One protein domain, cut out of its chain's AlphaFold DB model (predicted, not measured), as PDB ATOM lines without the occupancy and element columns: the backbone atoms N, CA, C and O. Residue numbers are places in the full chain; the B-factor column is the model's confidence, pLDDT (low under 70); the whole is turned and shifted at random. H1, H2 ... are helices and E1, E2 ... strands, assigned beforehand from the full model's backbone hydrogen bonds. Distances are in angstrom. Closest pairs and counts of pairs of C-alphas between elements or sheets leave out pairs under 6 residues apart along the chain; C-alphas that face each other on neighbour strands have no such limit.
ATOM      1  N   TYR A  30      45.085  87.055  24.230       47.59
ATOM      2  CA  TYR A  30      46.068  87.977  24.780       47.59
ATOM      3  C   TYR A  30      46.402  89.024  23.713       47.59
ATOM      4  O   TYR A  30      46.947  88.711  22.653       47.59
ATOM      5  N   LEU A  31      46.041  90.270  23.979       47.03
ATOM      6  CA  LEU A  31      46.530  91.452  23.291       47.03
ATOM      7  C   LEU A  31      47.832  91.870  23.984       47.03
ATOM      8  O   LEU A  31      47.829  92.459  25.064       47.03
ATOM      9  N   GLN A  32      48.959  91.537  23.361       43.91
ATOM     10  CA  GLN A  32      50.267  91.954  23.851       43.91
ATOM     11  C   GLN A  32      50.390  93.479  23.704       43.91
ATOM     12  O   GLN A  32      50.451  93.993  22.585       43.91
ATOM     13  N   VAL A  33      50.404  94.203  24.823       41.34
ATOM     14  CA  VAL A  33      50.656  95.652  24.837       41.34
ATOM     15  C   VAL A  33      52.171  95.861  24.827       41.34
ATOM     16  O   VAL A  33      52.897  95.229  25.596       41.34
ATOM     17  N   SER A  34      52.681  96.699  23.921       37.12
ATOM     18  CA  SER A  34      54.119  96.967  23.831       37.12
ATOM     19  C   SER A  34      54.601  97.722  25.079       37.12
ATOM     20  O   SER A  34      53.949  98.686  25.483       37.12
ATOM     21  N   PRO A  35      55.773  97.388  25.654       39.31
ATOM     22  CA  PRO A  35      56.359  98.137  26.770       39.31
ATOM     23  C   PRO A  35      56.566  99.635  26.480       39.31
ATOM     24  O   PRO A  35      56.608 100.446  27.401       39.31
ATOM     25  N   ALA A  36      56.701 100.010  25.203       35.66
ATOM     26  CA  ALA A  36      56.846 101.401  24.767       35.66
ATOM     27  C   ALA A  36      55.533 102.210  24.839       35.66
ATOM     28  O   ALA A  36      55.579 103.439  24.827       35.66
ATOM     29  N   ASP A  37      54.389 101.530  24.962       39.59
ATOM     30  CA  ASP A  37      53.056 102.133  25.067       39.59
ATOM     31  C   ASP A  37      52.584 102.248  26.531       39.59
ATOM     32  O   ASP A  37      51.479 102.720  26.807       39.59
ATOM     33  N   CYS A  38      53.421 101.838  27.495       41.66
ATOM     34  CA  CYS A  38      53.140 101.915  28.926       41.66
ATOM     35  C   CYS A  38      53.184 103.370  29.429       41.66
ATOM     36  O   CYS A  38      54.178 103.833  29.987       41.66
ATOM     37  N   GLN A  39      52.082 104.096  29.263       41.22
ATOM     38  CA  GLN A  39      51.784 105.273  30.081       41.22
ATOM     39  C   GLN A  39      51.367 104.821  31.495       41.22
ATOM     40  O   GLN A  39      50.883 103.695  31.649       41.22
ATOM     41  N   PRO A  40      51.522 105.657  32.543       47.12
ATOM     42  CA  PRO A  40      50.915 105.386  33.844       47.12
ATOM     43  C   PRO A  40      49.430 105.087  33.639       47.12
ATOM     44  O   PRO A  40      48.705 105.907  33.072       47.12
ATOM     45  N   HIS A  41      48.984 103.899  34.044       52.25
ATOM     46  CA  HIS A  41      47.592 103.533  33.843       52.25
ATOM     47  C   HIS A  41      46.749 104.431  34.765       52.25
ATOM     48  O   HIS A  41      47.017 104.447  35.970       52.25
ATOM     49  N   PRO A  42      45.726 105.149  34.257       52.78
ATOM     50  CA  PRO A  42      45.009 106.184  35.016       52.78
ATOM     51  C   PRO A  42      44.368 105.659  36.307       52.78
ATOM     52  O   PRO A  42      44.087 106.428  37.216       52.78
ATOM     53  N   VAL A  43      44.161 104.341  36.382       54.72
ATOM     54  CA  VAL A  43      43.608 103.644  37.546       54.72
ATOM     55  C   VAL A  43      44.678 102.980  38.429       54.72
ATOM     56  O   VAL A  43      44.469 102.898  39.627       54.72
ATOM     57  N   LEU A  44      45.803 102.490  37.888       54.41
ATOM     58  CA  LEU A  44      46.770 101.667  38.649       54.41
ATOM     59  C   LEU A  44      48.081 102.400  38.999       54.41
ATOM     60  O   LEU A  44      48.885 101.864  39.757       54.41
ATOM     61  N   GLY A  45      48.310 103.611  38.478       53.09
ATOM     62  CA  GLY A  45      49.571 104.335  38.669       53.09
ATOM     63  C   GLY A  45      50.716 103.829  37.773       53.09
ATOM     64  O   GLY A  45      50.486 103.187  36.746       53.09
ATOM     65  N   LEU A  46      51.960 104.199  38.113       35.97
ATOM     66  CA  LEU A  46      53.163 103.956  37.298       35.97
ATOM     67  C   LEU A  46      53.461 102.459  37.074       35.97
ATOM     68  O   LEU A  46      53.597 101.694  38.021       35.97
ATOM     69  N   ALA A  47      53.662 102.123  35.793       41.97
ATOM     70  CA  ALA A  47      54.392 100.973  35.251       41.97
ATOM     71  C   ALA A  47      54.040  99.598  35.830       41.97
ATOM     72  O   ALA A  47      54.843  98.917  36.466       41.97
ATOM     73  N   VAL A  48      52.846  99.149  35.482       47.62
ATOM     74  CA  VAL A  48      52.477  97.748  35.552       47.62
ATOM     75  C   VAL A  48      52.543  97.176  34.133       47.62
ATOM     76  O   VAL A  48      51.963  97.759  33.218       47.62
ATOM     77  N   PHE A  49      53.239  96.052  33.924       48.03
ATOM     78  CA  PHE A  49      53.079  95.282  32.686       48.03
ATOM     79  C   PHE A  49      51.651  94.756  32.664       48.03
ATOM     80  O   PHE A  49      51.297  93.890  33.463       48.03
ATOM     81  N   ILE A  50      50.840  95.350  31.799       54.22
ATOM     82  CA  ILE A  50      49.452  94.979  31.604       54.22
ATOM     83  C   ILE A  50      49.394  94.192  30.303       54.22
ATOM     84  O   ILE A  50      49.456  94.776  29.221       54.22
ATOM     85  N   ASP A  51      49.245  92.877  30.408       53.72
ATOM     86  CA  ASP A  51      48.736  92.124  29.267       53.72
ATOM     87  C   ASP A  51      47.253  92.474  29.140       53.72
ATOM     88  O   ASP A  51      46.471  92.306  30.082       53.72
ATOM     89  N   SER A  52      46.865  93.017  27.989       53.19
ATOM     90  CA  SER A  52      45.453  93.196  27.688       53.19
ATOM     91  C   SER A  52      44.909  91.833  27.284       53.19
ATOM     92  O   SER A  52      45.503  91.116  26.486       53.19
ATOM     93  N   VAL A  53      43.802  91.428  27.874       55.91
ATOM     94  CA  VAL A  53      43.169  90.146  27.611       55.91
ATOM     95  C   VAL A  53      41.739  90.426  27.218       55.91
ATOM     96  O   VAL A  53      40.949  90.956  27.995       55.91
ATOM     97  N   GLN A  54      41.405  90.060  25.989       55.91
ATOM     98  CA  GLN A  54      40.034  90.116  25.532       55.91
ATOM     99  C   GLN A  54      39.370  88.792  25.890       55.91
ATOM    100  O   GLN A  54      39.642  87.748  25.283       55.91
ATOM    101  N   LEU A  55      38.518  88.842  26.909       58.00
ATOM    102  CA  LEU A  55      37.620  87.748  27.234       58.00
ATOM    103  C   LEU A  55      36.292  87.994  26.506       58.00
ATOM    104  O   LEU A  55      35.759  89.105  26.579       58.00
ATOM    105  N   PRO A  56      35.737  86.996  25.799       55.09
ATOM    106  CA  PRO A  56      34.401  87.084  25.231       55.09
ATOM    107  C   PRO A  56      33.369  86.922  26.354       55.09
ATOM    108  O   PRO A  56      32.638  85.937  26.360       55.09
ATOM    109  N   LEU A  57      33.351  87.871  27.297       55.44
ATOM    110  CA  LEU A  57      32.499  87.845  28.481       55.44
ATOM    111  C   LEU A  57      31.048  87.929  28.032       55.44
ATOM    112  O   LEU A  57      30.535  89.003  27.710       55.44
ATOM    113  N   GLU A  58      30.380  86.781  27.989       58.59
ATOM    114  CA  GLU A  58      28.944  86.765  27.786       58.59
ATOM    115  C   GLU A  58      28.284  87.367  29.032       58.59
ATOM    116  O   GLU A  58      28.607  87.011  30.169       58.59
ATOM    117  N   GLN A  59      27.335  88.279  28.813       55.72
ATOM    118  CA  GLN A  59      26.639  89.080  29.831       55.72
ATOM    119  C   GLN A  59      26.184  88.305  31.081       55.72
ATOM    120  O   GLN A  59      26.138  88.858  32.177       55.72
ATOM    121  N   HIS A  60      25.872  87.020  30.922       57.59
ATOM    122  CA  HIS A  60      25.327  86.164  31.972       57.59
ATOM    123  C   HIS A  60      26.377  85.264  32.653       57.59
ATOM    124  O   HIS A  60      26.068  84.673  33.684       57.59
ATOM    125  N   ASN A  61      27.610  85.179  32.132       67.31
ATOM    126  CA  ASN A  61      28.628  84.212  32.576       67.31
ATOM    127  C   ASN A  61      29.962  84.834  33.016       67.31
ATOM    128  O   ASN A  61      30.871  84.110  33.426       67.31
ATOM    129  N   TYR A  62      30.086  86.164  33.008       69.12
ATOM    130  CA  TYR A  62      31.360  86.844  33.267       69.12
ATOM    131  C   TYR A  62      32.033  86.450  34.602       69.12
ATOM    132  O   TYR A  62      33.254  86.377  34.668       69.12
ATOM    133  N   GLN A  63      31.274  86.139  35.664       73.88
ATOM    134  CA  GLN A  63      31.844  85.678  36.943       73.88
ATOM    135  C   GLN A  63      32.543  84.315  36.815       73.88
ATOM    136  O   GLN A  63      33.606  84.112  37.401       73.88
ATOM    137  N   GLN A  64      31.972  83.389  36.039       75.56
ATOM    138  CA  GLN A  64      32.569  82.073  35.793       75.56
ATOM    139  C   GLN A  64      33.823  82.195  34.928       75.56
ATOM    140  O   GLN A  64      34.826  81.538  35.196       75.56
ATOM    141  N   GLU A  65      33.785  83.069  33.924       76.69
ATOM    142  CA  GLU A  65      34.931  83.337  33.054       76.69
ATOM    143  C   GLU A  65      36.077  84.023  33.804       76.69
ATOM    144  O   GLU A  65      37.229  83.619  33.663       76.69
ATOM    145  N   LEU A  66      35.774  84.996  34.672       78.44
ATOM    146  CA  LEU A  66      36.768  85.603  35.559       78.44
ATOM    147  C   LEU A  66      37.370  84.565  36.508       78.44
ATOM    148  O   LEU A  66      38.586  84.530  36.661       78.44
ATOM    149  N   ALA A  67      36.552  83.693  37.105       81.00
ATOM    150  CA  ALA A  67      37.045  82.625  37.970       81.00
ATOM    151  C   ALA A  67      37.957  81.643  37.215       81.00
ATOM    152  O   ALA A  67      39.004  81.256  37.732       81.00
ATOM    153  N   ALA A  68      37.600  81.275  35.982       81.81
ATOM    154  CA  ALA A  68      38.448  80.446  35.130       81.81
ATOM    155  C   ALA A  68      39.778  81.149  34.815       81.81
ATOM    156  O   ALA A  68      40.841  80.545  34.953       81.81
ATOM    157  N   PHE A  69      39.736  82.438  34.481       82.69
ATOM    158  CA  PHE A  69      40.939  83.197  34.162       82.69
ATOM    159  C   PHE A  69      41.850  83.413  35.382       82.69
ATOM    160  O   PHE A  69      43.070  83.352  35.253       82.69
ATOM    161  N   GLN A  70      41.298  83.548  36.593       86.00
ATOM    162  CA  GLN A  70      42.089  83.540  37.833       86.00
ATOM    163  C   GLN A  70      42.905  82.245  37.985       86.00
ATOM    164  O   GLN A  70      44.059  82.292  38.409       86.00
ATOM    165  N   LEU A  71      42.344  81.092  37.596       83.94
ATOM    166  CA  LEU A  71      43.066  79.814  37.601       83.94
ATOM    167  C   LEU A  71      44.168  79.752  36.533       83.94
ATOM    168  O   LEU A  71      45.209  79.139  36.773       83.94
ATOM    169  N   GLU A  72      43.969  80.388  35.377       84.50
ATOM    170  CA  GLU A  72      45.009  80.505  34.344       84.50
ATOM    171  C   GLU A  72      46.166  81.394  34.816       84.50
ATOM    172  O   GLU A  72      47.328  81.002  34.710       84.50
ATOM    173  N   ILE A  73      45.854  82.522  35.456       83.38
ATOM    174  CA  ILE A  73      46.838  83.414  36.078       83.38
ATOM    175  C   ILE A  73      47.665  82.674  37.149       83.38
ATOM    176  O   ILE A  73      48.883  82.855  37.223       83.38
ATOM    177  N   PHE A  74      47.046  81.798  37.953       82.25
ATOM    178  CA  PHE A  74      47.796  80.947  38.886       82.25
ATOM    179  C   PHE A  74      48.766  80.007  38.177       82.25
ATOM    180  O   PHE A  74      49.886  79.816  38.650       82.25
ATOM    181  N   ALA A  75      48.354  79.420  37.053       83.06
ATOM    182  CA  ALA A  75      49.199  78.508  36.293       83.06
ATOM    183  C   ALA A  75      50.422  79.211  35.683       83.06
ATOM    184  O   ALA A  75      51.466  78.574  35.548       83.06
ATOM    185  N   GLU A  76      50.321  80.505  35.358       82.06
ATOM    186  CA  GLU A  76      51.478  81.312  34.949       82.06
ATOM    187  C   GLU A  76      52.448  81.573  36.111       82.06
ATOM    188  O   GLU A  76      53.653  81.641  35.885       82.06
ATOM    189  N   SER A  77      51.949  81.671  37.353       82.38
ATOM    190  CA  SER A  77      52.768  81.857  38.564       82.38
ATOM    191  C   SER A  77      53.728  83.055  38.472       82.38
ATOM    192  O   SER A  77      54.881  82.976  38.892       82.38
ATOM    193  N   LEU A  78      53.249  84.177  37.921       82.19
ATOM    194  CA  LEU A  78      53.997  85.431  37.782       82.19
ATOM    195  C   LEU A  78      53.470  86.482  38.774       82.19
ATOM    196  O   LEU A  78      52.454  87.121  38.487       82.19
ATOM    197  N   PRO A  79      54.120  86.670  39.940       80.38
ATOM    198  CA  PRO A  79      53.683  87.643  40.933       80.38
ATOM    199  C   PRO A  79      53.742  89.079  40.407       80.38
ATOM    200  O   PRO A  79      54.664  89.441  39.676       80.38
ATOM    201  N   ASN A  80      52.791  89.913  40.828       70.88
ATOM    202  CA  ASN A  80      52.691  91.346  40.530       70.88
ATOM    203  C   ASN A  80      52.543  91.705  39.040       70.88
ATOM    204  O   ASN A  80      52.570  92.885  38.687       70.88
ATOM    205  N   LYS A  81      52.349  90.712  38.166       79.81
ATOM    206  CA  LYS A  81      51.931  90.931  36.782       79.81
ATOM    207  C   LYS A  81      50.427  91.178  36.756       79.81
ATOM    208  O   LYS A  81      49.666  90.374  37.297       79.81
ATOM    209  N   TRP A  82      50.005  92.266  36.116       78.31
ATOM    210  CA  TRP A  82      48.586  92.564  35.986       78.31
ATOM    211  C   TRP A  82      48.060  92.243  34.596       78.31
ATOM    212  O   TRP A  82      48.759  92.312  33.589       78.31
ATOM    213  N   TYR A  83      46.771  91.949  34.561       78.50
ATOM    214  CA  TYR A  83      46.011  91.678  33.358       78.50
ATOM    215  C   TYR A  83      44.858  92.659  33.312       78.50
ATOM    216  O   TYR A  83      44.093  92.746  34.273       78.50
ATOM    217  N   TYR A  84      44.736  93.386  32.209       76.88
ATOM    218  CA  TYR A  84      43.567  94.212  31.934       76.88
ATOM    219  C   TYR A  84      42.604  93.402  31.093       76.88
ATOM    220  O   TYR A  84      42.944  92.953  30.005       76.88
ATOM    221  N   ILE A  85      41.398  93.228  31.598       74.06
ATOM    222  CA  ILE A  85      40.367  92.450  30.939       74.06
ATOM    223  C   ILE A  85      39.369  93.443  30.367       74.06
ATOM    224  O   ILE A  85      38.574  94.047  31.100       74.06
ATOM    225  N   SER A  86      39.438  93.623  29.051       65.31
ATOM    226  CA  SER A  86      38.422  94.359  28.310       65.31
ATOM    227  C   SER A  86      37.279  93.422  27.943       65.31
ATOM    228  O   SER A  86      37.481  92.250  27.613       65.31
ATOM    229  N   THR A  87      36.062  93.952  27.994       61.66
ATOM    230  CA  THR A  87      34.899  93.294  27.402       61.66
ATOM    231  C   THR A  87      34.592  93.995  26.078       61.66
ATOM    232  O   THR A  87      34.826  95.196  25.948       61.66
ATOM    233  N   GLU A  88      34.077  93.267  25.086       53.88
ATOM    234  CA  GLU A  88      33.653  93.856  23.800       53.88
ATOM    235  C   GLU A  88      32.492  94.851  23.947       53.88
ATOM    236  O   GLU A  88      32.215  95.627  23.035       53.88
ATOM    237  N   GLN A  89      31.813  94.840  25.094       57.44
ATOM    238  CA  GLN A  89      30.678  95.697  25.391       57.44
ATOM    239  C   GLN A  89      31.152  96.890  26.233       57.44
ATOM    240  O   GLN A  89      31.663  96.730  27.341       57.44
ATOM    241  N   THR A  90      30.978  98.099  25.702       53.97
ATOM    242  CA  THR A  90      31.458  99.362  26.295       53.97
ATOM    243  C   THR A  90      30.811  99.715  27.632       53.97
ATOM    244  O   THR A  90      31.346 100.537  28.366       53.97
ATOM    245  N   ASP A  91      29.682  99.083  27.953       55.56
ATOM    246  CA  ASP A  91      28.890  99.378  29.151       55.56
ATOM    247  C   ASP A  91      29.303  98.526  30.365       55.56
ATOM    248  O   ASP A  91      28.727  98.650  31.447       55.56
ATOM    249  N   PHE A  92      30.289  97.636  30.201       58.88
ATOM    250  CA  PHE A  92      30.757  96.753  31.267       58.88
ATOM    251  C   PHE A  92      31.914  97.360  32.048       58.88
ATOM    252  O   PHE A  92      32.775  98.031  31.474       58.88
ATOM    253  N   PRO A  93      31.992  97.077  33.359       64.25
ATOM    254  CA  PRO A  93      33.148  97.468  34.135       64.25
ATOM    255  C   PRO A  93      34.406  96.794  33.585       64.25
ATOM    256  O   PRO A  93      34.409  95.614  33.230       64.25
ATOM    257  N   HIS A  94      35.496  97.547  33.562       73.50
ATOM    258  CA  HIS A  94      36.810  97.012  33.254       73.50
ATOM    259  C   HIS A  94      37.359  96.260  34.459       73.50
ATOM    260  O   HIS A  94      37.241  96.734  35.593       73.50
ATOM    261  N   PHE A  95      38.004  95.118  34.227       78.19
ATOM    262  CA  PHE A  95      38.619  94.347  35.302       78.19
ATOM    263  C   PHE A  95      40.134  94.369  35.182       78.19
ATOM    264  O   PHE A  95      40.690  94.287  34.092       78.19
ATOM    265  N   TYR A  96      40.790  94.421  36.331       81.38
ATOM    266  CA  TYR A  96      42.217  94.216  36.463       81.38
ATOM    267  C   TYR A  96      42.424  93.061  37.427       81.38
ATOM    268  O   TYR A  96      41.845  93.059  38.518       81.38
ATOM    269  N   LEU A  97      43.225  92.081  37.027       85.88
ATOM    270  CA  LEU A  97      43.593  90.947  37.867       85.88
ATOM    271  C   LEU A  97      45.102  90.886  38.031       85.88
ATOM    272  O   LEU A  97      45.830  91.187  37.093       85.88
ATOM    273  N   SER A  98      45.566  90.461  39.199       86.94
ATOM    274  CA  SER A  98      46.984  90.214  39.454       86.94
ATOM    275  C   SER A  98      47.155  89.069  40.437       86.94
ATOM    276  O   SER A  98      46.463  89.004  41.456       86.94
ATOM    277  N   TYR A  99      48.077  88.158  40.133       90.12
ATOM    278  CA  TYR A  99      48.548  87.192  41.115       90.12
ATOM    279  C   TYR A  99      49.561  87.874  42.020       90.12
ATOM    280  O   TYR A  99      50.571  88.381  41.545       90.12
ATOM    281  N   LEU A 100      49.313  87.882  43.325       89.75
ATOM    282  CA  LEU A 100      50.229  88.506  44.277       89.75
ATOM    283  C   LEU A 100      51.350  87.553  44.712       89.75
ATOM    284  O   LEU A 100      52.433  87.997  45.077       89.75
ATOM    285  N   GLY A 101      51.084  86.247  44.685       92.38
ATOM    286  CA  GLY A 101      51.972  85.219  45.219       92.38
ATOM    287  C   GLY A 101      51.265  84.309  46.218       92.38
ATOM    288  O   GLY A 101      50.031  84.233  46.276       92.38
ATOM    289  N   GLU A 102      52.069  83.608  47.010       95.50
ATOM    290  CA  GLU A 102      51.609  82.664  48.022       95.50
ATOM    291  C   GLU A 102      52.295  82.881  49.373       95.50
ATOM    292  O   GLU A 102      53.421  83.371  49.449       95.50
ATOM    293  N   ILE A 103      51.593  82.514  50.444       96.75
ATOM    294  CA  ILE A 103      52.103  82.465  51.812       96.75
ATOM    295  C   ILE A 103      51.970  81.032  52.316       96.75
ATOM    296  O   ILE A 103      50.895  80.445  52.221       96.75
ATOM    297  N   VAL A 104      53.044  80.506  52.904       97.31
ATOM    298  CA  VAL A 104      53.030  79.244  53.653       97.31
ATOM    299  C   VAL A 104      53.030  79.556  55.149       97.31
ATOM    300  O   VAL A 104      53.941  80.229  55.639       97.31
ATOM    301  N   SER A 105      52.002  79.105  55.866       96.88
ATOM    302  CA  SER A 105      51.853  79.305  57.311       96.88
ATOM    303  C   SER A 105      52.865  78.479  58.114       96.88
ATOM    304  O   SER A 105      53.539  77.591  57.589       96.88
ATOM    305  N   GLU A 106      52.962  78.741  59.417       96.62
ATOM    306  CA  GLU A 106      53.744  77.909  60.342       96.62
ATOM    307  C   GLU A 106      53.230  76.458  60.366       96.62
ATOM    308  O   GLU A 106      54.024  75.516  60.419       96.62
ATOM    309  N   GLU A 107      51.913  76.279  60.228       96.06
ATOM    310  CA  GLU A 107      51.228  74.980  60.154       96.06
ATOM    311  C   GLU A 107      51.336  74.306  58.771       96.06
ATOM    312  O   GLU A 107      50.791  73.225  58.572       96.06
ATOM    313  N   GLN A 108      52.097  74.894  57.837       96.06
ATOM    314  CA  GLN A 108      52.316  74.413  56.464       96.06
ATOM    315  C   GLN A 108      51.092  74.500  55.538       96.06
ATOM    316  O   GLN A 108      51.079  73.901  54.461       96.06
ATOM    317  N   ASP A 109      50.090  75.302  55.896       96.62
ATOM    318  CA  ASP A 109      49.017  75.655  54.970       96.62
ATOM    319  C   ASP A 109      49.527  76.650  53.929       96.62
ATOM    320  O   ASP A 109      50.210  77.616  54.262       96.62
ATOM    321  N   THR A 110      49.165  76.447  52.663       96.81
ATOM    322  CA  THR A 110      49.496  77.383  51.579       96.81
ATOM    323  C   THR A 110      48.273  78.200  51.183       96.81
ATOM    324  O   THR A 110      47.241  77.641  50.800       96.81
ATOM    325  N   PHE A 111      48.428  79.523  51.208       96.00
ATOM    326  CA  PHE A 111      47.434  80.502  50.782       96.00
ATOM    327  C   PHE A 111      47.928  81.246  49.545       96.00
ATOM    328  O   PHE A 111      48.983  81.873  49.578       96.00
ATOM    329  N   LYS A 112      47.160  81.202  48.459       95.56
ATOM    330  CA  LYS A 112      47.435  81.901  47.198       95.56
ATOM    331  C   LYS A 112      46.515  83.102  47.063       95.56
ATOM    332  O   LYS A 112      45.323  83.000  47.359       95.56
ATOM    333  N   PHE A 113      47.047  84.212  46.563       94.00
ATOM    334  CA  PHE A 113      46.321  85.479  46.535       94.00
ATOM    335  C   PHE A 113      46.177  86.038  45.124       94.00
ATOM    336  O   PHE A 113      47.168  86.224  44.417       94.00
ATOM    337  N   VAL A 114      44.941  86.369  44.744       92.44
ATOM    338  CA  VAL A 114      44.646  87.154  43.537       92.44
ATOM    339  C   VAL A 114      43.966  88.447  43.924       92.44
ATOM    340  O   VAL A 114      42.958  88.464  44.628       92.44
ATOM    341  N   GLN A 115      44.510  89.536  43.415       88.94
ATOM    342  CA  GLN A 115      43.925  90.855  43.510       88.94
ATOM    343  C   GLN A 115      43.009  91.089  42.320       88.94
ATOM    344  O   GLN A 115      43.362  90.777  41.182       88.94
ATOM    345  N   ARG A 116      41.836  91.657  42.589       87.06
ATOM    346  CA  ARG A 116      40.911  92.144  41.575       87.06
ATOM    347  C   ARG A 116      40.616  93.606  41.824       87.06
ATOM    348  O   ARG A 116      40.209  93.972  42.922       87.06
ATOM    349  N   LEU A 117      40.719  94.404  40.774       82.44
ATOM    350  CA  LEU A 117      40.165  95.743  40.719       82.44
ATOM    351  C   LEU A 117      39.097  95.782  39.635       82.44
ATOM    352  O   LEU A 117      39.318  95.352  38.508       82.44
ATOM    353  N   VAL A 118      37.929  96.287  39.985       79.75
ATOM    354  CA  VAL A 118      36.832  96.547  39.061       79.75
ATOM    355  C   VAL A 118      36.770  98.050  38.888       79.75
ATOM    356  O   VAL A 118      36.666  98.751  39.885       79.75
ATOM    357  N   SER A 119      36.840  98.553  37.663       73.75
ATOM    358  CA  SER A 119      36.612  99.962  37.353       73.75
ATOM    359  C   SER A 119      35.292 100.077  36.607       73.75
ATOM    360  O   SER A 119      35.195  99.731  35.431       73.75
ATOM    361  N   ALA A 120      34.257 100.517  37.319       64.62
ATOM    362  CA  ALA A 120      32.968 100.850  36.742       64.62
ATOM    363  C   ALA A 120      32.961 102.356  36.457       64.62
ATOM    364  O   ALA A 120      32.859 103.177  37.372       64.62
ATOM    365  N   SER A 121      33.107 102.736  35.194       54.25
ATOM    366  CA  SER A 121      32.921 104.117  34.761       54.25
ATOM    367  C   SER A 121      32.169 104.117  33.438       54.25
ATOM    368  O   SER A 121      32.603 103.487  32.481       54.25
ATOM    369  N   MET A 122      31.031 104.814  33.419       45.19
ATOM    370  CA  MET A 122      30.309 105.175  32.195       45.19
ATOM    371  C   MET A 122      30.724 106.570  31.688       45.19
ATOM    372  O   MET A 122      30.403 106.933  30.563       45.19
ATOM    373  N   GLU A 123      31.441 107.358  32.502       40.75
ATOM    374  CA  GLU A 123      31.830 108.742  32.210       40.75
ATOM    375  C   GLU A 123      33.196 109.073  32.830       40.75
ATOM    376  O   GLU A 123      33.466 108.737  33.987       40.75
ATOM    377  N   SER A 124      34.033 109.807  32.090       45.78
ATOM    378  CA  SER A 124      35.426 110.152  32.431       45.78
ATOM    379  C   SER A 124      35.621 110.958  33.726       45.78
ATOM    380  O   SER A 124      36.749 111.296  34.070       45.78
ATOM    381  N   THR A 125      34.544 111.333  34.418       42.97
ATOM    382  CA  THR A 125      34.552 112.187  35.614       42.97
ATOM    383  C   THR A 125      34.091 111.467  36.884       42.97
ATOM    384  O   THR A 125      34.285 111.998  37.977       42.97
ATOM    385  N   VAL A 126      33.521 110.257  36.781       46.41
ATOM    386  CA  VAL A 126      33.075 109.457  37.935       46.41
ATOM    387  C   VAL A 126      33.663 108.052  37.829       46.41
ATOM    388  O   VAL A 126      33.126 107.174  37.152       46.41
ATOM    389  N   HIS A 127      34.778 107.828  38.523       57.38
ATOM    390  CA  HIS A 127      35.410 106.515  38.630       57.38
ATOM    391  C   HIS A 127      34.959 105.834  39.922       57.38
ATOM    392  O   HIS A 127      35.369 106.223  41.014       57.38
ATOM    393  N   ARG A 128      34.101 104.812  39.811       63.25
ATOM    394  CA  ARG A 128      33.828 103.899  40.927       63.25
ATOM    395  C   ARG A 128      34.672 102.651  40.742       63.25
ATOM    396  O   ARG A 128      34.360 101.794  39.917       63.25
ATOM    397  N   SER A 129      35.755 102.568  41.499       70.00
ATOM    398  CA  SER A 129      36.530 101.341  41.625       70.00
ATOM    399  C   SER A 129      36.002 100.477  42.761       70.00
ATOM    400  O   SER A 129      35.530 101.002  43.760       70.00
ATOM    401  N   TYR A 130      36.114  99.160  42.627       77.88
ATOM    402  CA  TYR A 130      35.915  98.206  43.715       77.88
ATOM    403  C   TYR A 130      37.077  97.225  43.721       77.88
ATOM    404  O   TYR A 130      37.357  96.592  42.700       77.88
ATOM    405  N   ALA A 131      37.748  97.087  44.859       82.94
ATOM    406  CA  ALA A 131      38.855  96.159  45.015       82.94
ATOM    407  C   ALA A 131      38.416  94.904  45.783       82.94
ATOM    408  O   ALA A 131      37.533  94.934  46.640       82.94
ATOM    409  N   ALA A 132      39.028  93.770  45.475       88.19
ATOM    410  CA  ALA A 132      38.863  92.544  46.238       88.19
ATOM    411  C   ALA A 132      40.165  91.746  46.245       88.19
ATOM    412  O   ALA A 132      40.886  91.704  45.246       88.19
ATOM    413  N   LEU A 133      40.440  91.082  47.363       91.12
ATOM    414  CA  LEU A 133      41.551  90.150  47.501       91.12
ATOM    415  C   LEU A 133      40.996  88.743  47.703       91.12
ATOM    416  O   LEU A 133      40.435  88.432  48.750       91.12
ATOM    417  N   TYR A 134      41.165  87.893  46.703       92.75
ATOM    418  CA  TYR A 134      40.748  86.500  46.738       92.75
ATOM    419  C   TYR A 134      41.845  85.633  47.351       92.75
ATOM    420  O   TYR A 134      43.016  85.773  46.999       92.75
ATOM    421  N   CYS A 135      41.448  84.725  48.240       94.44
ATOM    422  CA  CYS A 135      42.325  83.789  48.932       94.44
ATOM    423  C   CYS A 135      41.966  82.353  48.539       94.44
ATOM    424  O   CYS A 135      40.814  81.930  48.671       94.44
ATOM    425  N   TYR A 136      42.957  81.599  48.072       94.94
ATOM    426  CA  TYR A 136      42.821  80.218  47.621       94.94
ATOM    427  C   TYR A 136      43.754  79.303  48.406       94.94
ATOM    428  O   TYR A 136      44.816  79.720  48.857       94.94
ATOM    429  N   ALA A 137      43.374  78.037  48.527       95.38
ATOM    430  CA  ALA A 137      44.238  76.991  49.054       95.38
ATOM    431  C   ALA A 137      45.254  76.506  48.002       95.38
ATOM    432  O   ALA A 137      45.176  76.841  46.814       95.38
ATOM    433  N   ALA A 138      46.198  75.667  48.438       94.12
ATOM    434  CA  ALA A 138      47.222  75.066  47.580       94.12
ATOM    435  C   ALA A 138      46.637  74.316  46.367       94.12
ATOM    436  O   ALA A 138      47.203  74.371  45.273       94.12
ATOM    437  N   ASP A 139      45.484  73.668  46.548       93.50
ATOM    438  CA  ASP A 139      44.714  72.937  45.531       93.50
ATOM    439  C   ASP A 139      43.907  73.854  44.584       93.50
ATOM    440  O   ASP A 139      43.103  73.370  43.790       93.50
ATOM    441  N   ASN A 140      44.123  75.174  44.656       91.25
ATOM    442  CA  ASN A 140      43.393  76.219  43.937       91.25
ATOM    443  C   ASN A 140      41.892  76.284  44.270       91.25
ATOM    444  O   ASN A 140      41.121  76.914  43.543       91.25
ATOM    445  N   ARG A 141      41.449  75.678  45.375       92.69
ATOM    446  CA  ARG A 141      40.089  75.874  45.880       92.69
ATOM    447  C   ARG A 141      39.970  77.258  46.507       92.69
ATOM    448  O   ARG A 141      40.778  77.632  47.355       92.69
ATOM    449  N   LEU A 142      38.941  78.009  46.119       91.88
ATOM    450  CA  LEU A 142      38.660  79.313  46.711       91.88
ATOM    451  C   LEU A 142      38.245  79.146  48.180       91.88
ATOM    452  O   LEU A 142      37.294  78.424  48.482       91.88
ATOM    453  N   LEU A 143      38.952  79.821  49.085       92.94
ATOM    454  CA  LEU A 143      38.639  79.852  50.517       92.94
ATOM    455  C   LEU A 143      37.685  81.005  50.833       92.94
ATOM    456  O   LEU A 143      36.731  80.848  51.596       92.94
ATOM    457  N   GLY A 144      37.901  82.149  50.190       92.38
ATOM    458  CA  GLY A 144      37.069  83.330  50.352       92.38
ATOM    459  C   GLY A 144      37.692  84.563  49.718       92.38
ATOM    460  O   GLY A 144      38.684  84.475  48.993       92.38
ATOM    461  N   TYR A 145      37.120  85.725  50.008       91.12
ATOM    462  CA  TYR A 145      37.643  87.000  49.539       91.12
ATOM    463  C   TYR A 145      37.463  88.100  50.582       91.12
ATOM    464  O   TYR A 145      36.476  88.139  51.313       91.12
ATOM    465  N   TYR A 146      38.418  89.018  50.628       88.94
ATOM    466  CA  TYR A 146      38.269  90.285  51.324       88.94
ATOM    467  C   TYR A 146      37.674  91.285  50.341       88.94
ATOM    468  O   TYR A 146      38.270  91.557  49.296       88.94
ATOM    469  N   GLN A 147      36.489  91.809  50.649       86.69
ATOM    470  CA  GLN A 147      35.916  92.915  49.893       86.69
ATOM    471  C   GLN A 147      36.570  94.201  50.374       86.69
ATOM    472  O   GLN A 147      36.386  94.583  51.522       86.69
ATOM    473  N   LEU A 148      37.334  94.854  49.510       82.19
ATOM    474  CA  LEU A 148      38.012  96.105  49.819       82.19
ATOM    475  C   LEU A 148      37.166  97.266  49.282       82.19
ATOM    476  O   LEU A 148      36.355  97.090  48.366       82.19
ATOM    477  N   SER A 149      37.297  98.450  49.881       71.12
ATOM    478  CA  SER A 149      36.540  99.619  49.423       71.12
ATOM    479  C   SER A 149      37.119 100.209  48.131       71.12
ATOM    480  O   SER A 149      37.919  99.582  47.432       71.12
ATOM    481  N   ASN A 150      36.663 101.407  47.769       60.31
ATOM    482  CA  ASN A 150      36.774 101.943  46.417       60.31
ATOM    483  C   ASN A 150      38.171 102.452  46.026       60.31
ATOM    484  O   ASN A 150      38.302 103.148  45.019       60.31
ATOM    485  N   TYR A 151      39.210 102.109  46.783       63.25
ATOM    486  CA  TYR A 151      40.542 102.684  46.647       63.25
ATOM    487  C   TYR A 151      41.576 101.613  46.311       63.25
ATOM    488  O   TYR A 151      41.678 100.582  46.977       63.25
ATOM    489  N   THR A 152      42.386 101.885  45.289       62.91
ATOM    490  CA  THR A 152      43.574 101.089  44.941       62.91
ATOM    491  C   THR A 152      44.583 101.000  46.075       62.91
ATOM    492  O   THR A 152      45.370 100.058  46.132       62.91
ATOM    493  N   ASP A 153      44.536 101.950  46.999       67.25
ATOM    494  CA  ASP A 153      45.470 102.064  48.119       67.25
ATOM    495  C   ASP A 153      45.209 101.000  49.191       67.25
ATOM    496  O   ASP A 153      46.049 100.750  50.047       67.25
ATOM    497  N   LEU A 154      44.065 100.310  49.107       74.88
ATOM    498  CA  LEU A 154      43.740  99.161  49.952       74.88
ATOM    499  C   LEU A 154      44.163  97.821  49.351       74.88
ATOM    500  O   LEU A 154      44.025  96.790  50.010       74.88
ATOM    501  N   LEU A 155      44.686  97.800  48.121       82.19
ATOM    502  CA  LEU A 155      45.296  96.593  47.576       82.19
ATOM    503  C   LEU A 155      46.674  96.370  48.214       82.19
ATOM    504  O   LEU A 155      47.455  97.319  48.332       82.19
ATOM    505  N   PRO A 156      47.016  95.122  48.582       87.25
ATOM    506  CA  PRO A 156      48.357  94.824  49.055       87.25
ATOM    507  C   PRO A 156      49.399  95.192  47.992       87.25
ATOM    508  O   PRO A 156      49.219  94.902  46.810       87.25
ATOM    509  N   LYS A 157      50.525  95.767  48.403       84.88
ATOM    510  CA  LYS A 157      51.661  96.026  47.507       84.88
ATOM    511  C   LYS A 157      52.523  94.785  47.284       84.88
ATOM    512  O   LYS A 157      53.287  94.730  46.327       84.88
ATOM    513  N   GLY A 158      52.405  93.789  48.160       86.81
ATOM    514  CA  GLY A 158      53.188  92.566  48.069       86.81
ATOM    515  C   GLY A 158      52.998  91.632  49.254       86.81
ATOM    516  O   GLY A 158      52.187  91.872  50.154       86.81
ATOM    517  N   ILE A 159      53.798  90.572  49.240       91.56
ATOM    518  CA  ILE A 159      53.972  89.625  50.338       91.56
ATOM    519  C   ILE A 159      55.387  89.804  50.891       91.56
ATOM    520  O   ILE A 159      56.353  89.841  50.129       91.56
ATOM    521  N   LEU A 160      55.512  89.885  52.216       92.44
ATOM    522  CA  LEU A 160      56.793  89.865  52.918       92.44
ATOM    523  C   LEU A 160      56.734  88.819  54.033       92.44
ATOM    524  O   LEU A 160      56.007  88.974  55.017       92.44
ATOM    525  N   GLY A 161      57.498  87.739  53.870       93.81
ATOM    526  CA  GLY A 161      57.420  86.584  54.761       93.81
ATOM    527  C   GLY A 161      56.018  85.975  54.741       93.81
ATOM    528  O   GLY A 161      55.515  85.605  53.685       93.81
ATOM    529  N   GLN A 162      55.382  85.896  55.908       96.06
ATOM    530  CA  GLN A 162      54.030  85.349  56.064       96.06
ATOM    531  C   GLN A 162      52.960  86.439  56.158       96.06
ATOM    532  O   GLN A 162      51.901  86.215  56.742       96.06
ATOM    533  N   SER A 163      53.228  87.631  55.627       94.19
ATOM    534  CA  SER A 163      52.326  88.773  55.746       94.19
ATOM    535  C   SER A 163      52.060  89.433  54.403       94.19
ATOM    536  O   SER A 163      52.956  89.585  53.573       94.19
ATOM    537  N   LEU A 164      50.822  89.888  54.229       91.94
ATOM    538  CA  LEU A 164      50.459  90.850  53.197       91.94
ATOM    539  C   LEU A 164      50.852  92.247  53.657       91.94
ATOM    540  O   LEU A 164      50.572  92.611  54.802       91.94
ATOM    541  N   ILE A 165      51.468  93.020  52.767       88.56
ATOM    542  CA  ILE A 165      51.905  94.388  53.043       88.56
ATOM    543  C   ILE A 165      50.995  95.370  52.318       88.56
ATOM    544  O   ILE A 165      50.787  95.256  51.112       88.56
ATOM    545  N   PHE A 166      50.478  96.339  53.064       85.38
ATOM    546  CA  PHE A 166      49.645  97.429  52.579       85.38
ATOM    547  C   PHE A 166      50.386  98.745  52.798       85.38
ATOM    548  O   PHE A 166      50.997  98.959  53.850       85.38
ATOM    549  N   GLU A 167      50.314  99.627  51.807       80.44
ATOM    550  CA  GLU A 167      50.888 100.968  51.874       80.44
ATOM    551  C   GLU A 167      49.809 101.970  51.494       80.44
ATOM    552  O   GLU A 167      49.229 101.875  50.409       80.44
ATOM    553  N   GLN A 168      49.549 102.903  52.403       76.44
ATOM    554  CA  GLN A 168      48.567 103.966  52.264       76.44
ATOM    555  C   GLN A 168      49.234 105.310  52.576       76.44
ATOM    556  O   GLN A 168      50.241 105.362  53.284       76.44
ATOM    557  N   ASP A 169      48.636 106.414  52.133       72.69
ATOM    558  CA  ASP A 169      49.176 107.763  52.369       72.69
ATOM    559  C   ASP A 169      49.376 108.095  53.860       72.69
ATOM    560  O   ASP A 169      50.252 108.881  54.217       72.69
ATOM    561  N   CYS A 170      48.585 107.490  54.749       72.19
ATOM    562  CA  CYS A 170      48.696 107.693  56.192       72.19
ATOM    563  C   CYS A 170      49.635 106.699  56.905       72.19
ATOM    564  O   CYS A 170      49.847 106.842  58.112       72.19
ATOM    565  N   GLY A 171      50.193 105.699  56.208       75.06
ATOM    566  CA  GLY A 171      51.130 104.743  56.797       75.06
ATOM    567  C   GLY A 171      51.154 103.354  56.156       75.06
ATOM    568  O   GLY A 171      50.538 103.081  55.128       75.06
ATOM    569  N   HIS A 172      51.886 102.453  56.810       80.50
ATOM    570  CA  HIS A 172      52.046 101.060  56.397       80.50
ATOM    571  C   HIS A 172      51.347 100.130  57.390       80.50
ATOM    572  O   HIS A 172      51.458 100.310  58.606       80.50
ATOM    573  N   TYR A 173      50.678  99.100  56.878       83.81
ATOM    574  CA  TYR A 173      50.041  98.063  57.687       83.81
ATOM    575  C   TYR A 173      50.339  96.675  57.111       83.81
ATOM    576  O   TYR A 173      50.520  96.514  55.906       83.81
ATOM    577  N   SER A 174      50.386  95.655  57.971       88.12
ATOM    578  CA  SER A 174      50.598  94.269  57.550       88.12
ATOM    579  C   SER A 174      49.560  93.327  58.142       88.12
ATOM    580  O   SER A 174      49.315  93.370  59.349       88.12
ATOM    581  N   LEU A 175      49.036  92.415  57.323       89.56
ATOM    582  CA  LEU A 175      48.150  91.338  57.761       89.56
ATOM    583  C   LEU A 175      48.897  90.000  57.711       89.56
ATOM    584  O   LEU A 175      49.262  89.535  56.632       89.56
ATOM    585  N   SER A 176      49.129  89.391  58.874       92.62
ATOM    586  CA  SER A 176      49.914  88.156  58.996       92.62
ATOM    587  C   SER A 176      49.057  86.901  58.877       92.62
ATOM    588  O   SER A 176      48.084  86.763  59.602       92.62
ATOM    589  N   PHE A 177      49.481  85.959  58.037       94.75
ATOM    590  CA  PHE A 177      48.903  84.625  57.837       94.75
ATOM    591  C   PHE A 177      49.731  83.516  58.510       94.75
ATOM    592  O   PHE A 177      49.554  82.332  58.223       94.75
ATOM    593  N   ALA A 178      50.651  83.886  59.409       95.06
ATOM    594  CA  ALA A 178      51.555  82.951  60.081       95.06
ATOM    595  C   ALA A 178      50.808  81.803  60.776       95.06
ATOM    596  O   ALA A 178      51.195  80.644  60.663       95.06
ATOM    597  N   LYS A 179      49.682  82.128  61.422       94.69
ATOM    598  CA  LYS A 179      48.821  81.187  62.157       94.69
ATOM    599  C   LYS A 179      47.544  80.823  61.388       94.69
ATOM    600  O   LYS A 179      46.495  80.619  61.991       94.69
ATOM    601  N   GLY A 180      47.614  80.827  60.057       92.62
ATOM    602  CA  GLY A 180      46.464  80.603  59.184       92.62
ATOM    603  C   GLY A 180      45.739  81.892  58.796       92.62
ATOM    604  O   GLY A 180      46.278  82.992  58.923       92.62
ATOM    605  N   ILE A 181      44.510  81.759  58.291       91.62
ATOM    606  CA  ILE A 181      43.696  82.905  57.864       91.62
ATOM    607  C   ILE A 181      43.321  83.752  59.087       91.62
ATOM    608  O   ILE A 181      42.671  83.243  60.005       91.62
ATOM    609  N   PRO A 182      43.650  85.052  59.095       88.50
ATOM    610  CA  PRO A 182      43.286  85.941  60.186       88.50
ATOM    611  C   PRO A 182      41.778  86.006  60.394       88.50
ATOM    612  O   PRO A 182      41.017  86.304  59.473       88.50
ATOM    613  N   SER A 183      41.352  85.792  61.639       79.06
ATOM    614  CA  SER A 183      39.986  86.107  62.071       79.06
ATOM    615  C   SER A 183      39.732  87.615  62.066       79.06
ATOM    616  O   SER A 183      38.595  88.063  61.920       79.06
ATOM    617  N   GLN A 184      40.808  88.388  62.218       71.44
ATOM    618  CA  GLN A 184      40.814  89.833  62.110       71.44
ATOM    619  C   GLN A 184      40.936  90.210  60.625       71.44
ATOM    620  O   GLN A 184      41.889  89.822  59.963       71.44
ATOM    621  N   GLY A 185      39.935  90.898  60.087       75.94
ATOM    622  CA  GLY A 185      39.895  91.414  58.730       75.94
ATOM    623  C   GLY A 185      40.938  92.495  58.456       75.94
ATOM    624  O   GLY A 185      41.690  92.903  59.336       75.94
ATOM    625  N   ILE A 186      40.967  92.980  57.218       80.44
ATOM    626  CA  ILE A 186      41.853  94.081  56.816       80.44
ATOM    627  C   ILE A 186      41.293  95.384  57.388       80.44
ATOM    628  O   ILE A 186      40.099  95.641  57.255       80.44
ATOM    629  N   TYR A 187      42.143  96.183  58.028       74.94
ATOM    630  CA  TYR A 187      41.763  97.469  58.607       74.94
ATOM    631  C   TYR A 187      42.265  98.621  57.734       74.94
ATOM    632  O   TYR A 187      43.453  98.654  57.411       74.94
ATOM    633  N   ASP A 188      41.391  99.563  57.372       73.19
ATOM    634  CA  ASP A 188      41.813 100.807  56.720       73.19
ATOM    635  C   ASP A 188      42.202 101.846  57.779       73.19
ATOM    636  O   ASP A 188      41.378 102.448  58.476       73.19
ATOM    637  N   SER A 189      43.515 102.039  57.893       65.44
ATOM    638  CA  SER A 189      44.106 102.899  58.908       65.44
ATOM    639  C   SER A 189      43.860 104.390  58.672       65.44
ATOM    640  O   SER A 189      43.886 105.161  59.632       65.44
ATOM    641  N   CYS A 190      43.556 104.799  57.435       68.94
ATOM    642  CA  CYS A 190      43.432 106.210  57.071       68.94
ATOM    643  C   CYS A 190      42.028 106.768  57.291       68.94
ATOM    644  O   CYS A 190      41.873 107.968  57.516       68.94
ATOM    645  N   SER A 191      41.000 105.921  57.229       64.62
ATOM    646  CA  SER A 191      39.606 106.366  57.320       64.62
ATOM    647  C   SER A 191      38.954 106.122  58.684       64.62
ATOM    648  O   SER A 191      37.778 106.446  58.852       64.62
ATOM    649  N   PHE A 192      39.679 105.547  59.659       56.41
ATOM    650  CA  PHE A 192      39.107 105.004  60.908       56.41
ATOM    651  C   PHE A 192      37.902 104.072  60.667       56.41
ATOM    652  O   PHE A 192      37.068 103.862  61.552       56.41
ATOM    653  N   SER A 193      37.771 103.529  59.457       55.84
ATOM    654  CA  SER A 193      36.610 102.770  59.015       55.84
ATOM    655  C   SER A 193      37.060 101.512  58.291       55.84
ATOM    656  O   SER A 193      38.149 101.461  57.748       55.84
ATOM    657  N   GLY A 194      36.219 100.482  58.300       61.47
ATOM    658  CA  GLY A 194      36.452  99.251  57.551       61.47
ATOM    659  C   GLY A 194      37.352  98.253  58.271       61.47
ATOM    660  O   GLY A 194      38.570  98.319  58.203       61.47
ATOM    661  N   PHE A 195      36.716  97.278  58.912       70.81
ATOM    662  CA  PHE A 195      37.288  95.955  59.106       70.81
ATOM    663  C   PHE A 195      36.675  95.071  58.025       70.81
ATOM    664  O   PHE A 195      35.457  94.885  58.002       70.81
ATOM    665  N   TYR A 196      37.495  94.567  57.111       80.06
ATOM    666  CA  TYR A 196      37.052  93.732  56.001       80.06
ATOM    667  C   TYR A 196      37.328  92.274  56.358       80.06
ATOM    668  O   TYR A 196      38.466  91.832  56.195       80.06
ATOM    669  N   PRO A 197      36.355  91.524  56.909       83.69
ATOM    670  CA  PRO A 197      36.555  90.111  57.192       83.69
ATOM    671  C   PRO A 197      36.699  89.328  55.887       83.69
ATOM    672  O   PRO A 197      36.262  89.768  54.820       83.69
ATOM    673  N   LEU A 198      37.268  88.128  55.979       86.69
ATOM    674  CA  LEU A 198      37.202  87.201  54.860       86.69
ATOM    675  C   LEU A 198      35.746  86.743  54.689       86.69
ATOM    676  O   LEU A 198      35.188  86.082  55.567       86.69
ATOM    677  N   HIS A 199      35.141  87.062  53.551       87.12
ATOM    678  CA  HIS A 199      33.862  86.493  53.150       87.12
ATOM    679  C   HIS A 199      34.091  85.074  52.614       87.12
ATOM    680  O   HIS A 199      34.875  84.909  51.674       87.12
ATOM    681  N   PRO A 200      33.431  84.040  53.169       86.75
ATOM    682  CA  PRO A 200      33.582  82.673  52.687       86.75
ATOM    683  C   PRO A 200      33.166  82.524  51.221       86.75
ATOM    684  O   PRO A 200      32.219  83.167  50.764       86.75
ATOM    685  N   ALA A 201      33.818  81.609  50.501       82.19
ATOM    686  CA  ALA A 201      33.510  81.324  49.095       82.19
ATOM    687  C   ALA A 201      32.033  80.955  48.841       82.19
ATOM    688  O   ALA A 201      31.512  81.224  47.761       82.19
ATOM    689  N   SER A 202      31.338  80.392  49.838       75.62
ATOM    690  CA  SER A 202      29.905  80.067  49.769       75.62
ATOM    691  C   SER A 202      29.009  81.269  49.457       75.62
ATOM    692  O   SER A 202      27.909  81.084  48.947       75.62
ATOM    693  N   ASN A 203      29.468  82.491  49.736       64.06
ATOM    694  CA  ASN A 203      28.695  83.712  49.518       64.06
ATOM    695  C   ASN A 203      28.721  84.199  48.059       64.06
ATOM    696  O   ASN A 203      28.008  85.139  47.734       64.06
ATOM    697  N   LEU A 204      29.524  83.584  47.181       60.19
ATOM    698  CA  LEU A 204      29.580  83.921  45.748       60.19
ATOM    699  C   LEU A 204      28.533  83.176  44.902       60.19
ATOM    700  O   LEU A 204      28.393  83.471  43.721       60.19
TER     701      LEU A 204
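AT A GLANCE: This is residues 30 to 204 of the 206 residues of an uncharacterized protein of Saprospira grandis DSM 2844 (UniProt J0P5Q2). What is the overall picture? A strongly twisted sheet of seven strands curls round the long helix H1 on one face, while two small sheets, E7 to E9 and E10 with E11, stand over the other face and with E3 to E6 make a loose, poorly closed barrel. What is it built of? The printed part has 175 residues with two named helices and twelve named strands, in the order E1 H1 E2 E3 E4 E5 E6 E7 E8 E9 E10 E11 E12 H2; its class is mixed, helices and strands. The large sheet runs E1 E2 E3 E4 E5 E6 E12 and is mixed, and the small ones are antiparallel. How is it spread? It is compact, with a radius of gyration of the C-alphas of 16.0 A, and spans 44 by 36 by 34 A.

HOW THE PARTS SIT: How is the large sheet made? Between edge strands E1, residues 50 to 54, and E12, residues 198 to 200, E2, residues 82 to 86, E3, 94 to 104, E4, 110 to 120, E5, 128 to 137, and E6, 142 to 148, form a meander, each strand the antiparallel neighbour of the one before. Within hydrogen-bond range are N 83 and O 97 at 2.8 A, N 96 and O 117 at 2.8 A, N 114 and O 134 at 3.0 A, N 133 and O 146 at 2.9 A, and, from E6 to its antiparallel neighbour E12, N 145 and O 199 at 2.9 A. Where are the helices? H1, residues 62 to 76, is on this sheet as a second layer, the closest C-alphas of H1 and E3 being those of Ile 73 and Tyr 99, 6.5 A apart; E1, H1 and E2 form a strand-helix-strand unit, two parallel neighbour strands with a helix between, its crossover right-handed, with N 53 and O 84 2.8 A apart. H2, residues 201 to 204, is on the same face over none of the strands, its height over the sheet 4.4 A, only just above the sheet's level. Every O i to N i+4 pair of H1 is within hydrogen-bond range; H2 is too short for one. Where are the small sheets? E7, residues 158 to 160, E8, 163 to 168, and E9, 171 to 176, form another meander, with N 165 and O 158 2.9 A and N 166 and O 173 2.8 A apart; the closest C-alphas of E3 and E7, Leu 100 and Gly 158, are 6.3 A apart. E10, residues 186 to 188, and E11, 193 to 196, form a hairpin, with N 186 and O 196 2.9 A apart, and E11 runs on into E12 at 41 degrees.

IN THESE COORDINATES: Where do the elements begin and end? E1 begins at C-alpha 50, (49.452, 94.979, 31.604), and H2 ends at C-alpha 204, (29.580, 83.921, 45.748). Which are long? E4 measures 32.3 A, E3 31.5 A, E5 30.0 A and H1 20.9 A.

THE WHOLE: How large is it? The two C-alphas farthest apart, Glu 107 and Glu 123, are 47.9 A apart. Is it whole? The printed part has no cut and no long link, but residues 30 to 49 hold no named element. Where is confidence low? The mean pLDDT of the printed part is 74.2, and 62 residues are under 70, among them residues 30 to 62.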